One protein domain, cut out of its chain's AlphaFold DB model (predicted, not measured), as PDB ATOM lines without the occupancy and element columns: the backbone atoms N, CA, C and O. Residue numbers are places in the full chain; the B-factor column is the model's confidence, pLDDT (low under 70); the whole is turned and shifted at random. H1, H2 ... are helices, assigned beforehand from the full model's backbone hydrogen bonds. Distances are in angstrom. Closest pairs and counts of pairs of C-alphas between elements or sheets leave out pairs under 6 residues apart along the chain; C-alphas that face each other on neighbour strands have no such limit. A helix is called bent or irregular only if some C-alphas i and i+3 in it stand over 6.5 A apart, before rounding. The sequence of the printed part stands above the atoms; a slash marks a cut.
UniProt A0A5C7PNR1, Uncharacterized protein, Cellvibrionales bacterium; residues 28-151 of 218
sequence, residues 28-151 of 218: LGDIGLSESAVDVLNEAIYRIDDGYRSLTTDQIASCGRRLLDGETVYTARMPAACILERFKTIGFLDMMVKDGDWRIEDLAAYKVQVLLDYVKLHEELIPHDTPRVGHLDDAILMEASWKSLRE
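AT A GLANCE: This is residues 28 to 151 of the 218 residues of an uncharacterized protein of Cellvibrionales bacterium (UniProt A0A5C7PNR1). Three helices, H1, H4 and H5, make an up-and-down bundle, their centres set as a triangle, and H3 crosses H4 and H5 at a steep tilt on the side away from H1. H2 stands crosswise at the end of the bundle where H1 and H5 begin, near both of them, and at the other end residues 98 to 103, of which 98 belongs to H3 and the others to the link from H3 to H4, stick out. The printed part has 124 residues with five named helices, in the order H1, H2, H3, H4, H5, and no named strand; its class is all helix. It is compact, with a radius of gyration of the C-alphas of 14.8 A, and its C-alphas span 44 by 30 by 25 A along their three main axes.

IN THESE COORDINATES: The printed part begins at Leu 28, and its first helix, H1, holds residues 35 to 48, from C-alpha 35 at (31.239, 2.294, -2.500), over 20.0 A from first to last C-alpha. H2 holds residues 57 to 69 and is 18.5 A long. H3, residues 81 to 98, is the longest helix by residues, with 18, and measures 25.9 A. H4 holds residues 106 to 119 and runs 20.1 A, from C-alpha 106 at (61.685, -6.040, -5.176). H5 holds residues 136 to 151, 23.3 A from first to last C-alpha, and ends at C-alpha 151 at (57.932, -8.834, -17.699). H5 has a kink of 60 degrees near residue 145 and is irregular: C-alphas 148 and 151 are 7.3 A apart.

HOW THE PARTS SIT: H1, H4 and H5 form a bundle, up and down, each running against the one before it in the chain. H1 and H4 touch, with the C-alphas of Ile 48 and Lys 111 closest at 5.3 A, at a shallow tilt of 17 degrees, opposite ways. H1 and H5 touch at a shallow tilt of 7 degrees, the same way; their closest C-alphas, of Ile 45 and Leu 141, are 6.1 A apart. H4 and H5 form a helical hairpin: they touch at a shallow tilt of 11 degrees, opposite ways, and their closest C-alphas are those of Val 119 and Asp 138, at 6.1 A. H3 touches H5 with residues 82 to 90 alone, and H5 touches H3 with residues 136 to 143 alone; the closest C-alphas, of Arg 86 and Ala 139, are 5.2 A apart, at a steep tilt of 58 degrees, the same way. H3 touches H4 with residues 90 to 97 alone, at a steep tilt of 57 degrees, opposite ways; the C-alphas of Leu 93 and Val 112 come closest, at 6.9 A. H1 and H3 are apart. H2 touches no helix. It is close to but not clearly touching H1, about perpendicular at 87 degrees, with the C-alphas of Glu 35 and Thr 57 closest at 6.3 A. It is also close to but not clearly touching H5, about perpendicular at 83 degrees, with the C-alphas of Gly 64 and Leu 136 closest at 7.3 A. H2 is apart from H3 and from H4. In H1, H2, H3 and H4 every O i to N i+4 pair is within hydrogen-bond range; in H5, 9 of 12 are.

THE WHOLE: The two C-alphas farthest apart are those of Asp 30 and Asp 101, at 45.9 A. The printed part runs from residue 28 to residue 151 with no cut. The links from H2 to H3, of 11 residues, and from H4 to H5, of 16 residues, are long. Those from H1 to H2 and from H3 to H4 are short but not tight, and residues 98 to 103, of which 98 belongs to H3, stand free. The mean pLDDT of the printed part is 90.3, and residues 70 to 76, in the link from H2 to H3, are under 70 in this model.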
ATOM      1  N   LEU A  28      24.540  -4.812 -10.067       81.25
ATOM      2  CA  LEU A  28      24.823  -5.892 -10.990       81.25
ATOM      3  C   LEU A  28      23.712  -6.937 -10.830       81.25
ATOM      4  O   LEU A  28      23.787  -7.822  -9.984       81.25
ATOM      5  N   GLY A  29      22.617  -6.765 -11.577       77.94
ATOM      6  CA  GLY A  29      21.381  -7.512 -11.321       77.94
ATOM      7  C   GLY A  29      20.842  -7.213  -9.917       77.94
ATOM      8  O   GLY A  29      20.596  -6.051  -9.578       77.94
ATOM      9  N   ASP A  30      20.707  -8.251  -9.093       80.31
ATOM     10  CA  ASP A  30      20.256  -8.126  -7.703       80.31
ATOM     11  C   ASP A  30      21.372  -7.715  -6.731       80.31
ATOM     12  O   ASP A  30      21.070  -7.245  -5.634       80.31
ATOM     13  N   ILE A  31      22.640  -7.791  -7.144       84.25
ATOM     14  CA  ILE A  31      23.803  -7.474  -6.309       84.25
ATOM     15  C   ILE A  31      23.997  -5.958  -6.258       84.25
ATOM     16  O   ILE A  31      24.099  -5.303  -7.297       84.25
ATOM     17  N   GLY A  32      24.033  -5.389  -5.053       86.81
ATOM     18  CA  GLY A  32      24.433  -4.001  -4.827       86.81
ATOM     19  C   GLY A  32      25.929  -3.928  -4.563       86.81
ATOM     20  O   GLY A  32      26.418  -4.623  -3.682       86.81
ATOM     21  N   LEU A  33      26.641  -3.095  -5.319       90.06
ATOM     22  CA  LEU A  33      28.062  -2.854  -5.093       90.06
ATOM     23  C   LEU A  33      28.226  -1.744  -4.044       90.06
ATOM     24  O   LEU A  33      27.610  -0.681  -4.175       90.06
ATOM     25  N   SER A  34      29.036  -1.990  -3.011       90.31
ATOM     26  CA  SER A  34      29.333  -0.997  -1.971       90.31
ATOM     27  C   SER A  34      30.410  -0.023  -2.440       90.31
ATOM     28  O   SER A  34      31.449  -0.460  -2.927       90.31
ATOM     29  N   GLU A  35      30.206   1.279  -2.232       90.00
ATOM     30  CA  GLU A  35      31.239   2.294  -2.500       90.00
ATOM     31  C   GLU A  35      32.508   2.033  -1.678       90.00
ATOM     32  O   GLU A  35      33.600   2.084  -2.229       90.00
ATOM     33  N   SER A  36      32.374   1.606  -0.416       91.62
ATOM     34  CA  SER A  36      33.528   1.275   0.432       91.62
ATOM     35  C   SER A  36      34.370   0.122  -0.122       91.62
ATOM     36  O   SER A  36      35.592   0.158  -0.039       91.62
ATOM     37  N   ALA A  37      33.736  -0.898  -0.708       92.44
ATOM     38  CA  ALA A  37      34.449  -2.026  -1.303       92.44
ATOM     39  C   ALA A  37      35.133  -1.621  -2.623       92.44
ATOM     40  O   ALA A  37      36.235  -2.075  -2.924       92.44
ATOM     41  N   VAL A  38      34.518  -0.708  -3.384       94.06
ATOM     42  CA  VAL A  38      35.150  -0.103  -4.567       94.06
ATOM     43  C   VAL A  38      36.355   0.754  -4.171       94.06
ATOM     44  O   VAL A  38      37.374   0.714  -4.859       94.06
ATOM     45  N   ASP A  39      36.290   1.473  -3.049       95.00
ATOM     46  CA  ASP A  39      37.422   2.241  -2.522       95.00
ATOM     47  C   ASP A  39      38.601   1.337  -2.138       95.00
ATOM     48  O   ASP A  39      39.744   1.662  -2.458       95.00
ATOM     49  N   VAL A  40      38.342   0.168  -1.540       96.06
ATOM     50  CA  VAL A  40      39.389  -0.829  -1.242       96.06
ATOM     51  C   VAL A  40      40.066  -1.327  -2.526       96.06
ATOM     52  O   VAL A  40      41.296  -1.407  -2.578       96.06
ATOM     53  N   LEU A  41      39.296  -1.613  -3.583       96.44
ATOM     54  CA  LEU A  41      39.851  -1.978  -4.893       96.44
ATOM     55  C   LEU A  41      40.686  -0.838  -5.490       96.44
ATOM     56  O   LEU A  41      41.790  -1.070  -5.980       96.44
ATOM     57  N   ASN A  42      40.181   0.395  -5.440       96.56
ATOM     58  CA  ASN A  42      40.888   1.569  -5.950       96.56
ATOM     59  C   ASN A  42      42.205   1.818  -5.211       96.56
ATOM     60  O   ASN A  42      43.203   2.133  -5.854       96.56
ATOM     61  N   GLU A  43      42.235   1.630  -3.892       96.50
ATOM     62  CA  GLU A  43      43.460   1.727  -3.098       96.50
ATOM     63  C   GLU A  43      44.475   0.645  -3.500       96.50
ATOM     64  O   GLU A  43      45.664   0.925  -3.665       96.50
ATOM     65  N   ALA A  44      44.020  -0.591  -3.735       96.94
ATOM     66  CA  ALA A  44      44.885  -1.659  -4.233       96.94
ATOM     67  C   ALA A  44      45.454  -1.340  -5.629       96.94
ATOM     68  O   ALA A  44      46.651  -1.527  -5.859       96.94
ATOM     69  N   ILE A  45      44.629  -0.809  -6.540       96.56
ATOM     70  CA  ILE A  45      45.059  -0.358  -7.871       96.56
ATOM     71  C   ILE A  45      46.094   0.763  -7.744       96.56
ATOM     72  O   ILE A  45      47.166   0.657  -8.335       96.56
ATOM     73  N   TYR A  46      45.819   1.784  -6.929       96.25
ATOM     74  CA  TYR A  46      46.707   2.926  -6.714       96.25
ATOM     75  C   TYR A  46      48.085   2.499  -6.193       96.25
ATOM     76  O   TYR A  46      49.117   2.961  -6.678       96.25
ATOM     77  N   ARG A  47      48.122   1.550  -5.250       96.50
ATOM     78  CA  ARG A  47      49.377   0.990  -4.727       96.50
ATOM     79  C   ARG A  47      50.185   0.231  -5.784       96.50
ATOM     80  O   ARG A  47      51.401   0.119  -5.630       96.50
ATOM     81  N   ILE A  48      49.549  -0.312  -6.821       94.75
ATOM     82  CA  ILE A  48      50.217  -1.040  -7.911       94.75
ATOM     83  C   ILE A  48      50.667  -0.089  -9.028       94.75
ATOM     84  O   ILE A  48      51.800  -0.205  -9.514       94.75
ATOM     85  N   ASP A  49      49.789   0.811  -9.457       91.00
ATOM     86  CA  ASP A  49      50.015   1.791 -10.519       91.00
ATOM     87  C   ASP A  49      49.137   3.031 -10.265       91.00
ATOM     88  O   ASP A  49      47.911   2.993 -10.400       91.00
ATOM     89  N   ASP A  50      49.780   4.142  -9.905       89.44
ATOM     90  CA  ASP A  50      49.138   5.424  -9.600       89.44
ATOM     91  C   ASP A  50      48.670   6.186 -10.854       89.44
ATOM     92  O   ASP A  50      48.049   7.245 -10.751       89.44
ATOM     93  N   GLY A  51      48.930   5.647 -12.049       87.25
ATOM     94  CA  GLY A  51      48.500   6.221 -13.319       87.25
ATOM     95  C   GLY A  51      47.019   6.001 -13.646       87.25
ATOM     96  O   GLY A  51      46.503   6.646 -14.564       87.25
ATOM     97  N   TYR A  52      46.323   5.111 -12.931       87.19
ATOM     98  CA  TYR A  52      44.897   4.856 -13.142       87.19
ATOM     99  C   TYR A  52      44.017   5.851 -12.378       87.19
ATOM    100  O   TYR A  52      44.269   6.193 -11.226       87.19
ATOM    101  N   ARG A  53      42.925   6.291 -13.015       88.25
ATOM    102  CA  ARG A  53      41.849   7.003 -12.311       88.25
ATOM    103  C   ARG A  53      41.035   6.015 -11.481       88.25
ATOM    104  O   ARG A  53      40.791   4.898 -11.934       88.25
ATOM    105  N   SER A  54      40.563   6.466 -10.320       91.62
ATOM    106  CA  SER A  54      39.653   5.695  -9.472       91.62
ATOM    107  C   SER A  54      38.405   5.287 -10.250       91.62
ATOM    108  O   SER A  54      37.764   6.110 -10.911       91.62
ATOM    109  N   LEU A  55      38.068   4.005 -10.168       92.50
ATOM    110  CA  LEU A  55      36.856   3.449 -10.739       92.50
ATOM    111  C   LEU A  55      35.655   3.821  -9.879       92.50
ATOM    112  O   LEU A  55      35.705   3.791  -8.651       92.50
ATOM    113  N   THR A  56      34.550   4.116 -10.546       91.62
ATOM    114  CA  THR A  56      33.250   4.296  -9.905       91.62
ATOM    115  C   THR A  56      32.487   2.977  -9.837       91.62
ATOM    116  O   THR A  56      32.645   2.082 -10.675       91.62
ATOM    117  N   THR A  57      31.562   2.892  -8.887       91.69
ATOM    118  CA  THR A  57      30.631   1.768  -8.753       91.69
ATOM    119  C   THR A  57      29.843   1.498 -10.040       91.69
ATOM    120  O   THR A  57      29.635   0.342 -10.412       91.69
ATOM    121  N   ASP A  58      29.443   2.544 -10.773       89.12
ATOM    122  CA  ASP A  58      28.725   2.381 -12.040       89.12
ATOM    123  C   ASP A  58      29.618   1.851 -13.173       89.12
ATOM    124  O   ASP A  58      29.147   1.054 -13.986       89.12
ATOM    125  N   GLN A  59      30.908   2.204 -13.214       90.88
ATOM    126  CA  GLN A  59      31.843   1.630 -14.190       90.88
ATOM    127  C   GLN A  59      31.983   0.117 -14.001       90.88
ATOM    128  O   GLN A  59      31.892  -0.634 -14.977       90.88
ATOM    129  N   ILE A  60      32.139  -0.336 -12.753       92.31
ATOM    130  CA  ILE A  60      32.257  -1.763 -12.422       92.31
ATOM    131  C   ILE A  60      30.934  -2.483 -12.708       92.31
ATOM    132  O   ILE A  60      30.921  -3.505 -13.397       92.31
ATOM    133  N   ALA A  61      29.797  -1.912 -12.295       90.81
ATOM    134  CA  ALA A  61      28.480  -2.478 -12.585       90.81
ATOM    135  C   ALA A  61      28.201  -2.552 -14.099       90.81
ATOM    136  O   ALA A  61      27.680  -3.552 -14.594       90.81
ATOM    137  N   SER A  62      28.580  -1.525 -14.863       89.00
ATOM    138  CA  SER A  62      28.468  -1.490 -16.326       89.00
ATOM    139  C   SER A  62      29.386  -2.496 -17.017       89.00
ATOM    140  O   SER A  62      29.021  -3.031 -18.065       89.00
ATOM    141  N   CYS A  63      30.572  -2.753 -16.464       90.50
ATOM    142  CA  CYS A  63      31.459  -3.818 -16.927       90.50
ATOM    143  C   CYS A  63      30.803  -5.189 -16.714       90.50
ATOM    144  O   CYS A  63      30.629  -5.947 -17.670       90.50
ATOM    145  N   GLY A  64      30.327  -5.464 -15.495       90.31
ATOM    146  CA  GLY A  64      29.664  -6.723 -15.164       90.31
ATOM    147  C   GLY A  64      28.394  -6.975 -15.986       90.31
ATOM    148  O   GLY A  64      28.193  -8.084 -16.470       90.31
ATOM    149  N   ARG A  65      27.560  -5.954 -16.234       87.75
ATOM    150  CA  ARG A  65      26.369  -6.086 -17.100       87.75
ATOM    151  C   ARG A  65      26.731  -6.516 -18.522       87.75
ATOM    152  O   ARG A  65      26.144  -7.459 -19.037       87.75
ATOM    153  N   ARG A  66      27.761  -5.903 -19.116       87.94
ATOM    154  CA  ARG A  66      28.262  -6.298 -20.444       87.94
ATOM    155  C   ARG A  66      28.744  -7.750 -20.473       87.94
ATOM    156  O   ARG A  66      28.527  -8.446 -21.462       87.94
ATOM    157  N   LEU A  67      29.354  -8.220 -19.384       87.94
ATOM    158  CA  LEU A  67      29.754  -9.621 -19.239       87.94
ATOM    159  C   LEU A  67      28.566 -10.569 -19.086       87.94
ATOM    160  O   LEU A  67      28.676 -11.712 -19.511       87.94
ATOM    161  N   LEU A  68      27.444 -10.122 -18.519       84.12
ATOM    162  CA  LEU A  68      26.214 -10.910 -18.426       84.12
ATOM    163  C   LEU A  68      25.484 -10.999 -19.774       84.12
ATOM    164  O   LEU A  68      24.989 -12.076 -20.102       84.12
ATOM    165  N   ASP A  69      25.496  -9.929 -20.573       79.12
ATOM    166  CA  ASP A  69      24.809  -9.855 -21.872       79.12
ATOM    167  C   ASP A  69      25.491 -10.700 -22.978       79.12
ATOM    168  O   ASP A  69      24.836 -11.147 -23.919       79.12
ATOM    169  N   GLY A  70      26.799 -10.973 -22.865       66.12
ATOM    170  CA  GLY A  70      27.619 -11.635 -23.896       66.12
ATOM    171  C   GLY A  70      27.469 -13.164 -24.061       66.12
ATOM    172  O   GLY A  70      28.477 -13.858 -24.041       66.12
ATOM    173  N   GLU A  71      26.254 -13.700 -24.212       59.62
ATOM    174  CA  GLU A  71      25.920 -15.048 -24.761       59.62
ATOM    175  C   GLU A  71      26.022 -16.378 -23.945       59.62
ATOM    176  O   GLU A  71      26.901 -16.605 -23.116       59.62
ATOM    177  N   THR A  72      25.099 -17.278 -24.359       53.62
ATOM    178  CA  THR A  72      24.827 -18.737 -24.202       53.62
ATOM    179  C   THR A  72      24.575 -19.370 -22.815       53.62
ATOM    180  O   THR A  72      25.452 -19.510 -21.971       53.62
ATOM    181  N   VAL A  73      23.363 -19.926 -22.657       55.16
ATOM    182  CA  VAL A  73      22.794 -20.602 -21.464       55.16
ATOM    183  C   VAL A  73      23.706 -21.665 -20.821       55.16
ATOM    184  O   VAL A  73      23.666 -21.853 -19.606       55.16
ATOM    185  N   TYR A  74      24.555 -22.347 -21.595       57.34
ATOM    186  CA  TYR A  74      25.400 -23.446 -21.102       57.34
ATOM    187  C   TYR A  74      26.604 -22.996 -20.262       57.34
ATOM    188  O   TYR A  74      27.093 -23.768 -19.439       57.34
ATOM    189  N   THR A  75      27.087 -21.763 -20.437       59.78
ATOM    190  CA  THR A  75      28.273 -21.238 -19.735       59.78
ATOM    191  C   THR A  75      27.919 -20.318 -18.573       59.78
ATOM    192  O   THR A  75      28.818 -19.858 -17.879       59.78
ATOM    193  N   ALA A  76      26.627 -20.096 -18.299       63.59
ATOM    194  CA  ALA A  76      26.162 -19.132 -17.302       63.59
ATOM    195  C   ALA A  76      26.742 -19.361 -15.892       63.59
ATOM    196  O   ALA A  76      26.936 -18.403 -15.155       63.59
ATOM    197  N   ARG A  77      27.059 -20.609 -15.519       73.00
ATOM    198  CA  ARG A  77      27.662 -20.927 -14.211       73.00
ATOM    199  C   ARG A  77      29.167 -20.674 -14.123       73.00
ATOM    200  O   ARG A  77      29.688 -20.623 -13.018       73.00
ATOM    201  N   MET A  78      29.872 -20.566 -15.246       81.38
ATOM    202  CA  MET A  78      31.318 -20.336 -15.256       81.38
ATOM    203  C   MET A  78      31.604 -18.835 -15.354       81.38
ATOM    204  O   MET A  78      30.885 -18.150 -16.084       81.38
ATOM    205  N   PRO A  79      32.653 -18.318 -14.684       87.62
ATOM    206  CA  PRO A  79      33.113 -16.953 -14.912       87.62
ATOM    207  C   PRO A  79      33.409 -16.699 -16.396       87.62
ATOM    208  O   PRO A  79      33.779 -17.615 -17.140       87.62
ATOM    209  N   ALA A  80      33.245 -15.452 -16.841       89.50
ATOM    210  CA  ALA A  80      33.550 -15.054 -18.209       89.50
ATOM    211  C   ALA A  80      35.005 -15.401 -18.582       89.50
ATOM    212  O   ALA A  80      35.899 -15.381 -17.735       89.50
ATOM    213  N   ALA A  81      35.264 -15.696 -19.860       89.81
ATOM    214  CA  ALA A  81      36.585 -16.140 -20.317       89.81
ATOM    215  C   ALA A  81      37.713 -15.157 -19.940       89.81
ATOM    216  O   ALA A  81      38.768 -15.592 -19.481       89.81
ATOM    217  N   CYS A  82      37.456 -13.849 -20.034       90.94
ATOM    218  CA  CYS A  82      38.402 -12.804 -19.641       90.94
ATOM    219  C   CYS A  82      38.726 -12.820 -18.142       90.94
ATOM    220  O   CYS A  82      39.891 -12.646 -17.779       90.94
ATOM    221  N   ILE A  83      37.736 -13.100 -17.288       93.69
ATOM    222  CA  ILE A  83      37.937 -13.283 -15.846       93.69
ATOM    223  C   ILE A  83      38.774 -14.539 -15.600       93.69
ATOM    224  O   ILE A  83      39.780 -14.478 -14.901       93.69
ATOM    225  N   LEU A  84      38.424 -15.665 -16.230       91.88
ATOM    226  CA  LEU A  84      39.157 -16.926 -16.070       91.88
ATOM    227  C   LEU A  84      40.624 -16.821 -16.501       91.88
ATOM    228  O   LEU A  84      41.489 -17.440 -15.883       91.88
ATOM    229  N   GLU A  85      40.923 -16.080 -17.568       92.88
ATOM    230  CA  GLU A  85      42.301 -15.834 -18.002       92.88
ATOM    231  C   GLU A  85      43.102 -15.072 -16.942       92.88
ATOM    232  O   GLU A  85      44.203 -15.496 -16.591       92.88
ATOM    233  N   ARG A  86      42.530 -14.004 -16.382       94.69
ATOM    234  CA  ARG A  86      43.176 -13.194 -15.341       94.69
ATOM    235  C   ARG A  86      43.321 -13.971 -14.040       94.69
ATOM    236  O   ARG A  86      44.411 -14.000 -13.483       94.69
ATOM    237  N   PHE A  87      42.297 -14.719 -13.638       93.06
ATOM    238  CA  PHE A  87      42.343 -15.591 -12.466       93.06
ATOM    239  C   PHE A  87      43.442 -16.663 -12.570       93.06
ATOM    240  O   PHE A  87      44.167 -16.922 -11.611       93.06
ATOM    241  N   LYS A  88      43.652 -17.249 -13.758       94.25
ATOM    242  CA  LYS A  88      44.786 -18.163 -13.996       94.25
ATOM    243  C   LYS A  88      46.133 -17.463 -13.828       94.25
ATOM    244  O   LYS A  88      47.060 -18.074 -13.296       94.25
ATOM    245  N   THR A  89      46.249 -16.210 -14.264       95.56
ATOM    246  CA  THR A  89      47.456 -15.407 -14.037       95.56
ATOM    247  C   THR A  89      47.672 -15.133 -12.551       95.56
ATOM    248  O   THR A  89      48.794 -15.295 -12.083       95.56
ATOM    249  N   ILE A  90      46.623 -14.830 -11.784       96.88
ATOM    250  CA  ILE A  90      46.708 -14.671 -10.322       96.88
ATOM    251  C   ILE A  90      47.211 -15.963  -9.663       96.88
ATOM    252  O   ILE A  90      48.151 -15.932  -8.870       96.88
ATOM    253  N   GLY A  91      46.670 -17.121 -10.053       96.62
ATOM    254  CA  GLY A  91      47.179 -18.415  -9.587       96.62
ATOM    255  C   GLY A  91      48.650 -18.645  -9.955       96.62
ATOM    256  O   GLY A  91      49.412 -19.208  -9.173       96.62
ATOM    257  N   PHE A  92      49.087 -18.168 -11.121       97.06
ATOM    258  CA  PHE A  92      50.491 -18.220 -11.528       97.06
ATOM    259  C   PHE A  92      51.391 -17.296 -10.685       97.06
ATOM    260  O   PHE A  92      52.517 -17.683 -10.377       97.06
ATOM    261  N   LEU A  93      50.893 -16.129 -10.261       97.50
ATOM    262  CA  LEU A  93      51.580 -15.246  -9.311       97.50
ATOM    263  C   LEU A  93      51.717 -15.894  -7.927       97.50
ATOM    264  O   LEU A  93      52.792 -15.842  -7.335       97.50
ATOM    265  N   ASP A  94      50.673 -16.563  -7.433       97.25
ATOM    266  CA  ASP A  94      50.738 -17.309  -6.169       97.25
ATOM    267  C   ASP A  94      51.782 -18.441  -6.230       97.25
ATOM    268  O   ASP A  94      52.559 -18.621  -5.291       97.25
ATOM    269  N   MET A  95      51.884 -19.149  -7.363       97.12
ATOM    270  CA  MET A  95      52.972 -20.113  -7.586       97.12
ATOM    271  C   MET A  95      54.353 -19.447  -7.562       97.12
ATOM    272  O   MET A  95      55.273 -20.009  -6.977       97.12
ATOM    273  N   MET A  96      54.492 -18.272  -8.185       97.38
ATOM    274  CA  MET A  96      55.750 -17.522  -8.247       97.38
ATOM    275  C   MET A  96      56.239 -17.108  -6.861       97.38
ATOM    276  O   MET A  96      57.406 -17.307  -6.547       97.38
ATOM    277  N   VAL A  97      55.345 -16.601  -6.008       97.19
ATOM    278  CA  VAL A  97      55.677 -16.210  -4.626       97.19
ATOM    279  C   VAL A  97      56.063 -17.416  -3.766       97.19
ATOM    280  O   VAL A  97      56.899 -17.301  -2.873       97.19
ATOM    281  N   LYS A  98      55.475 -18.588  -4.029       96.44
ATOM    282  CA  LYS A  98      55.775 -19.832  -3.300       96.44
ATOM    283  C   LYS A  98      57.051 -20.535  -3.777       96.44
ATOM    284  O   LYS A  98      57.508 -21.468  -3.114       96.44
ATOM    285  N   ASP A  99      57.620 -20.133  -4.910       96.50
ATOM    286  CA  ASP A  99      58.830 -20.735  -5.467       96.50
ATOM    287  C   ASP A  99      60.083 -20.128  -4.829       96.50
ATOM    288  O   ASP A  99      60.620 -19.127  -5.290       96.50
ATOM    289  N   GLY A 100      60.571 -20.762  -3.760       94.25
ATOM    290  CA  GLY A 100      61.736 -20.275  -3.013       94.25
ATOM    291  C   GLY A 100      63.061 -20.265  -3.788       94.25
ATOM    292  O   GLY A 100      64.018 -19.651  -3.322       94.25
ATOM    293  N   ASP A 101      63.137 -20.918  -4.953       95.69
ATOM    294  CA  ASP A 101      64.321 -20.861  -5.818       95.69
ATOM    295  C   ASP A 101      64.253 -19.654  -6.794       95.69
ATOM    296  O   ASP A 101      65.257 -19.288  -7.415       95.69
ATOM    297  N   TRP A 102      63.088 -18.995  -6.912       97.25
ATOM    298  CA  TRP A 102      62.882 -17.799  -7.731       97.25
ATOM    299  C   TRP A 102      62.860 -16.524  -6.880       97.25
ATOM    300  O   TRP A 102      61.903 -16.227  -6.170       97.25
ATOM    301  N   ARG A 103      63.912 -15.708  -6.994       96.19
ATOM    302  CA  ARG A 103      63.939 -14.377  -6.380       96.19
ATOM    303  C   ARG A 103      63.186 -13.382  -7.259       96.19
ATOM    304  O   ARG A 103      63.695 -13.013  -8.310       96.19
ATOM    305  N   ILE A 104      62.013 -12.927  -6.838       96.56
ATOM    306  CA  ILE A 104      61.254 -11.874  -7.532       96.56
ATOM    307  C   ILE A 104      61.968 -10.523  -7.345       96.56
ATOM    308  O   ILE A 104      62.549 -10.276  -6.289       96.56
ATOM    309  N   GLU A 105      61.946  -9.653  -8.357       95.25
ATOM    310  CA  GLU A 105      62.451  -8.278  -8.232       95.25
ATOM    311  C   GLU A 105      61.636  -7.473  -7.204       95.25
ATOM    312  O   GLU A 105      60.411  -7.547  -7.207       95.25
ATOM    313  N   ASP A 106      62.295  -6.676  -6.357       94.69
ATOM    314  CA  ASP A 106      61.685  -6.040  -5.176       94.69
ATOM    315  C   ASP A 106      60.395  -5.253  -5.490       94.69
ATOM    316  O   ASP A 106      59.381  -5.413  -4.806       94.69
ATOM    317  N   LEU A 107      60.393  -4.439  -6.554       94.81
ATOM    318  CA  LEU A 107      59.210  -3.664  -6.944       94.81
ATOM    319  C   LEU A 107      58.075  -4.560  -7.463       94.81
ATOM    320  O   LEU A 107      56.908  -4.323  -7.152       94.81
ATOM    321  N   ALA A 108      58.402  -5.597  -8.237       96.06
ATOM    322  CA  ALA A 108      57.416  -6.565  -8.707       96.06
ATOM    323  C   ALA A 108      56.864  -7.397  -7.540       96.06
ATOM    324  O   ALA A 108      55.657  -7.611  -7.463       96.06
ATOM    325  N   ALA A 109      57.715  -7.793  -6.590       97.12
ATOM    326  CA  ALA A 109      57.335  -8.528  -5.389       97.12
ATOM    327  C   ALA A 109      56.335  -7.733  -4.541       97.12
ATOM    328  O   ALA A 109      55.307  -8.280  -4.145       97.12
ATOM    329  N   TYR A 110      56.583  -6.434  -4.337       97.38
ATOM    330  CA  TYR A 110      55.639  -5.545  -3.660       97.38
ATOM    331  C   TYR A 110      54.269  -5.546  -4.350       97.38
ATOM    332  O   TYR A 110      53.256  -5.805  -3.707       97.38
ATOM    333  N   LYS A 111      54.226  -5.325  -5.668       97.44
ATOM    334  CA  LYS A 111      52.967  -5.266  -6.431       97.44
ATOM    335  C   LYS A 111      52.210  -6.593  -6.432       97.44
ATOM    336  O   LYS A 111      50.990  -6.603  -6.289       97.44
ATOM    337  N   VAL A 112      52.925  -7.713  -6.556       97.69
ATOM    338  CA  VAL A 112      52.338  -9.056  -6.451       97.69
ATOM    339  C   VAL A 112      51.754  -9.281  -5.060       97.69
ATOM    340  O   VAL A 112      50.658  -9.823  -4.953       97.69
ATOM    341  N   GLN A 113      52.437  -8.835  -4.004       97.75
ATOM    342  CA  GLN A 113      51.925  -8.945  -2.642       97.75
ATOM    343  C   GLN A 113      50.642  -8.125  -2.455       97.75
ATOM    344  O   GLN A 113      49.667  -8.675  -1.961       97.75
ATOM    345  N   VAL A 114      50.601  -6.867  -2.920       97.62
ATOM    346  CA  VAL A 114      49.377  -6.038  -2.884       97.62
ATOM    347  C   VAL A 114      48.209  -6.747  -3.565       97.62
ATOM    348  O   VAL A 114      47.118  -6.816  -3.003       97.62
ATOM    349  N   LEU A 115      48.450  -7.302  -4.755       97.50
ATOM    350  CA  LEU A 115      47.434  -8.028  -5.505       97.50
ATOM    351  C   LEU A 115      46.947  -9.264  -4.741       97.50
ATOM    352  O   LEU A 115      45.746  -9.449  -4.570       97.50
ATOM    353  N   LEU A 116      47.862 -10.121  -4.280       97.19
ATOM    354  CA  LEU A 116      47.500 -11.362  -3.594       97.19
ATOM    355  C   LEU A 116      46.865 -11.115  -2.222       97.19
ATOM    356  O   LEU A 116      46.073 -11.945  -1.784       97.19
ATOM    357  N   ASP A 117      47.210 -10.019  -1.548       96.88
ATOM    358  CA  ASP A 117      46.569  -9.614  -0.298       96.88
ATOM    359  C   ASP A 117      45.120  -9.204  -0.541       96.88
ATOM    360  O   ASP A 117      44.249  -9.659   0.194       96.88
ATOM    361  N   TYR A 118      44.852  -8.426  -1.600       96.12
ATOM    362  CA  TYR A 118      43.490  -8.064  -1.995       96.12
ATOM    363  C   TYR A 118      42.645  -9.307  -2.311       96.12
ATOM    364  O   TYR A 118      41.583  -9.488  -1.727       96.12
ATOM    365  N   VAL A 119      43.155 -10.220  -3.146       94.56
ATOM    366  CA  VAL A 119      42.448 -11.459  -3.546       94.56
ATOM    367  C   VAL A 119      42.131 -12.371  -2.346       94.56
ATOM    368  O   VAL A 119      41.224 -13.198  -2.393       94.56
ATOM    369  N   LYS A 120      42.899 -12.265  -1.254       93.56
ATOM    370  CA  LYS A 120      42.701 -13.053  -0.025       93.56
ATOM    371  C   LYS A 120      41.779 -12.377   0.990       93.56
ATOM    372  O   LYS A 120      41.537 -12.969   2.045       93.56
ATOM    373  N   LEU A 121      41.302 -11.159   0.724       88.19
ATOM    374  CA  LEU A 121      40.358 -10.486   1.608       88.19
ATOM    375  C   LEU A 121      39.065 -11.299   1.723       88.19
ATOM    376  O   LEU A 121      38.597 -11.915   0.773       88.19
ATOM    377  N   HIS A 122      38.477 -11.288   2.919       73.38
ATOM    378  CA  HIS A 122      37.182 -11.924   3.162       73.38
ATOM    379  C   HIS A 122      35.991 -11.047   2.744       73.38
ATOM    380  O   HIS A 122      34.866 -11.535   2.693       73.38
ATOM    381  N   GLU A 123      36.221  -9.759   2.483       82.19
ATOM    382  CA  GLU A 123      35.195  -8.812   2.051       82.19
ATOM    383  C   GLU A 123      35.206  -8.708   0.521       82.19
ATOM    384  O   GLU A 123      35.958  -7.930  -0.060       82.19
ATOM    385  N   GLU A 124      34.396  -9.544  -0.128       85.88
ATOM    386  CA  GLU A 124      34.301  -9.628  -1.590       85.88
ATOM    387  C   GLU A 124      33.475  -8.452  -2.150       85.88
ATOM    388  O   GLU A 124      32.330  -8.242  -1.739       85.88
ATOM    389  N   LEU A 125      34.011  -7.703  -3.128       91.75
ATOM    390  CA  LEU A 125      33.241  -6.659  -3.826       91.75
ATOM    391  C   LEU A 125      32.091  -7.271  -4.644       91.75
ATOM    392  O   LEU A 125      31.002  -6.697  -4.740       91.75
ATOM    393  N   ILE A 126      32.337  -8.437  -5.244       91.25
ATOM    394  CA  ILE A 126      31.350  -9.248  -5.958       91.25
ATOM    395  C   ILE A 126      31.473 -10.677  -5.430       91.25
ATOM    396  O   ILE A 126      32.567 -11.231  -5.529       91.25
ATOM    397  N   PRO A 127      30.379 -11.304  -4.950       91.19
ATOM    398  CA  PRO A 127      30.441 -12.673  -4.459       91.19
ATOM    399  C   PRO A 127      31.079 -13.613  -5.487       91.19
ATOM    400  O   PRO A 127      30.670 -13.628  -6.654       91.19
ATOM    401  N   HIS A 128      32.072 -14.395  -5.079       90.31
ATOM    402  CA  HIS A 128      32.853 -15.245  -5.981       90.31
ATOM    403  C   HIS A 128      32.020 -16.325  -6.688       90.31
ATOM    404  O   HIS A 128      32.350 -16.749  -7.797       90.31
ATOM    405  N   ASP A 129      30.910 -16.747  -6.082       88.62
ATOM    406  CA  ASP A 129      29.957 -17.695  -6.660       88.62
ATOM    407  C   ASP A 129      28.958 -17.045  -7.633       88.62
ATOM    408  O   ASP A 129      28.134 -17.746  -8.233       88.62
ATOM    409  N   THR A 130      29.048 -15.724  -7.844       89.56
ATOM    410  CA  THR A 130      28.159 -15.013  -8.759       89.56
ATOM    411  C   THR A 130      28.338 -15.547 -10.187       89.56
ATOM    412  O   THR A 130      29.430 -15.445 -10.762       89.56
ATOM    413  N   PRO A 131      27.267 -16.055 -10.823       87.50
ATOM    414  CA  PRO A 131      27.317 -16.570 -12.188       87.50
ATOM    415  C   PRO A 131      27.942 -15.570 -13.176       87.50
ATOM    416  O   PRO A 131      27.549 -14.406 -13.226       87.50
ATOM    417  N   ARG A 132      28.905 -16.031 -13.982       87.75
ATOM    418  CA  ARG A 132      29.700 -15.271 -14.976       87.75
ATOM    419  C   ARG A 132      30.604 -14.147 -14.469       87.75
ATOM    420  O   ARG A 132      31.595 -13.881 -15.143       87.75
ATOM    421  N   VAL A 133      30.288 -13.486 -13.362       91.62
ATOM    422  CA  VAL A 133      30.967 -12.250 -12.919       91.62
ATOM    423  C   VAL A 133      31.674 -12.373 -11.571       91.62
ATOM    424  O   VAL A 133      32.308 -11.412 -11.149       91.62
ATOM    425  N   GLY A 134      31.605 -13.526 -10.903       91.56
ATOM    426  CA  GLY A 134      32.457 -13.801  -9.745       91.56
ATOM    427  C   GLY A 134      33.935 -13.607 -10.095       91.56
ATOM    428  O   GLY A 134      34.345 -13.956 -11.206       91.56
ATOM    429  N   HIS A 135      34.709 -13.028  -9.171       93.62
ATOM    430  CA  HIS A 135      36.108 -12.605  -9.365       93.62
ATOM    431  C   HIS A 135      36.319 -11.493 -10.408       93.62
ATOM    432  O   HIS A 135      37.422 -11.325 -10.936       93.62
ATOM    433  N   LEU A 136      35.279 -10.737 -10.775       95.00
ATOM    434  CA  LEU A 136      35.447  -9.616 -11.702       95.00
ATOM    435  C   LEU A 136      36.400  -8.556 -11.134       95.00
ATOM    436  O   LEU A 136      37.227  -8.035 -11.870       95.00
ATOM    437  N   ASP A 137      36.314  -8.248  -9.849       95.69
ATOM    438  CA  ASP A 137      37.191  -7.297  -9.170       95.69
ATOM    439  C   ASP A 137      38.653  -7.768  -9.124       95.69
ATOM    440  O   ASP A 137      39.545  -7.001  -9.489       95.69
ATOM    441  N   ASP A 138      38.896  -9.050  -8.838       95.94
ATOM    442  CA  ASP A 138      40.226  -9.663  -8.966       95.94
ATOM    443  C   ASP A 138      40.779  -9.527 -10.392       95.94
ATOM    444  O   ASP A 138      41.951  -9.206 -10.613       95.94
ATOM    445  N   ALA A 139      39.925  -9.757 -11.395       96.00
ATOM    446  CA  ALA A 139      40.296  -9.619 -12.794       96.00
ATOM    447  C   ALA A 139      40.616  -8.161 -13.161       96.00
ATOM    448  O   ALA A 139      41.568  -7.922 -13.905       96.00
ATOM    449  N   ILE A 140      39.872  -7.190 -12.627       95.94
ATOM    450  CA  ILE A 140      40.147  -5.757 -12.796       95.94
ATOM    451  C   ILE A 140      41.504  -5.397 -12.184       95.94
ATOM    452  O   ILE A 140      42.305  -4.718 -12.831       95.94
ATOM    453  N   LEU A 141      41.794  -5.877 -10.972       96.31
ATOM    454  CA  LEU A 141      43.070  -5.626 -10.305       96.31
ATOM    455  C   LEU A 141      44.244  -6.234 -11.083       96.31
ATOM    456  O   LEU A 141      45.269  -5.580 -11.301       96.31
ATOM    457  N   MET A 142      44.082  -7.467 -11.570       95.81
ATOM    458  CA  MET A 142      45.076  -8.114 -12.423       95.81
ATOM    459  C   MET A 142      45.286  -7.336 -13.729       95.81
ATOM    460  O   MET A 142      46.431  -7.114 -14.120       95.81
ATOM    461  N   GLU A 143      44.214  -6.862 -14.371       94.31
ATOM    462  CA  GLU A 143      44.294  -6.028 -15.576       94.31
ATOM    463  C   GLU A 143      45.107  -4.750 -15.330       94.31
ATOM    464  O   GLU A 143      46.027  -4.455 -16.095       94.31
ATOM    465  N   ALA A 144      44.838  -4.033 -14.232       93.94
ATOM    466  CA  ALA A 144      45.597  -2.838 -13.854       93.94
ATOM    467  C   ALA A 144      47.085  -3.144 -13.620       93.94
ATOM    468  O   ALA A 144      47.968  -2.371 -13.990       93.94
ATOM    469  N   SER A 145      47.386  -4.307 -13.042       94.56
ATOM    470  CA  SER A 145      48.760  -4.705 -12.737       94.56
ATOM    471  C   SER A 145      49.569  -5.165 -13.959       94.56
ATOM    472  O   SER A 145      50.807  -5.132 -13.922       94.56
ATOM    473  N   TRP A 146      48.904  -5.556 -15.058       92.81
ATOM    474  CA  TRP A 146      49.515  -6.261 -16.192       92.81
ATOM    475  C   TRP A 146      50.704  -5.515 -16.791       92.81
ATOM    476  O   TRP A 146      51.772  -6.096 -16.987       92.81
ATOM    477  N   LYS A 147      50.563  -4.203 -17.027       90.38
ATOM    478  CA  LYS A 147      51.625  -3.376 -17.621       90.38
ATOM    479  C   LYS A 147      52.932  -3.460 -16.831       90.38
ATOM    480  O   LYS A 147      53.998  -3.452 -17.442       90.38
ATOM    481  N   SER A 148      52.843  -3.536 -15.505       91.56
ATOM    482  CA  SER A 148      54.006  -3.547 -14.618       91.56
ATOM    483  C   SER A 148      54.521  -4.948 -14.287       91.56
ATOM    484  O   SER A 148      55.711  -5.105 -14.046       91.56
ATOM    485  N   LEU A 149      53.655  -5.967 -14.303       95.25
ATOM    486  CA  LEU A 149      54.017  -7.333 -13.914       95.25
ATOM    487  C   LEU A 149      54.343  -8.257 -15.092       95.25
ATOM    488  O   LEU A 149      54.994  -9.279 -14.886       95.25
ATOM    489  N   ARG A 150      53.930  -7.928 -16.325       93.88
ATOM    490  CA  ARG A 150      54.078  -8.819 -17.495       93.88
ATOM    491  C   ARG A 150      55.511  -9.321 -17.716       93.88
ATOM    492  O   ARG A 150      55.691 -10.467 -18.117       93.88
ATOM    493  N   GLU A 151      56.523  -8.491 -17.456       93.75
ATOM    494  CA  GLU A 151      57.932  -8.834 -17.699       93.75
ATOM    495  C   GLU A 151      58.447  -9.840 -16.666       93.75
ATOM    496  O   GLU A 151      59.088 -10.829 -17.027       93.75
TER     497      GLU A 151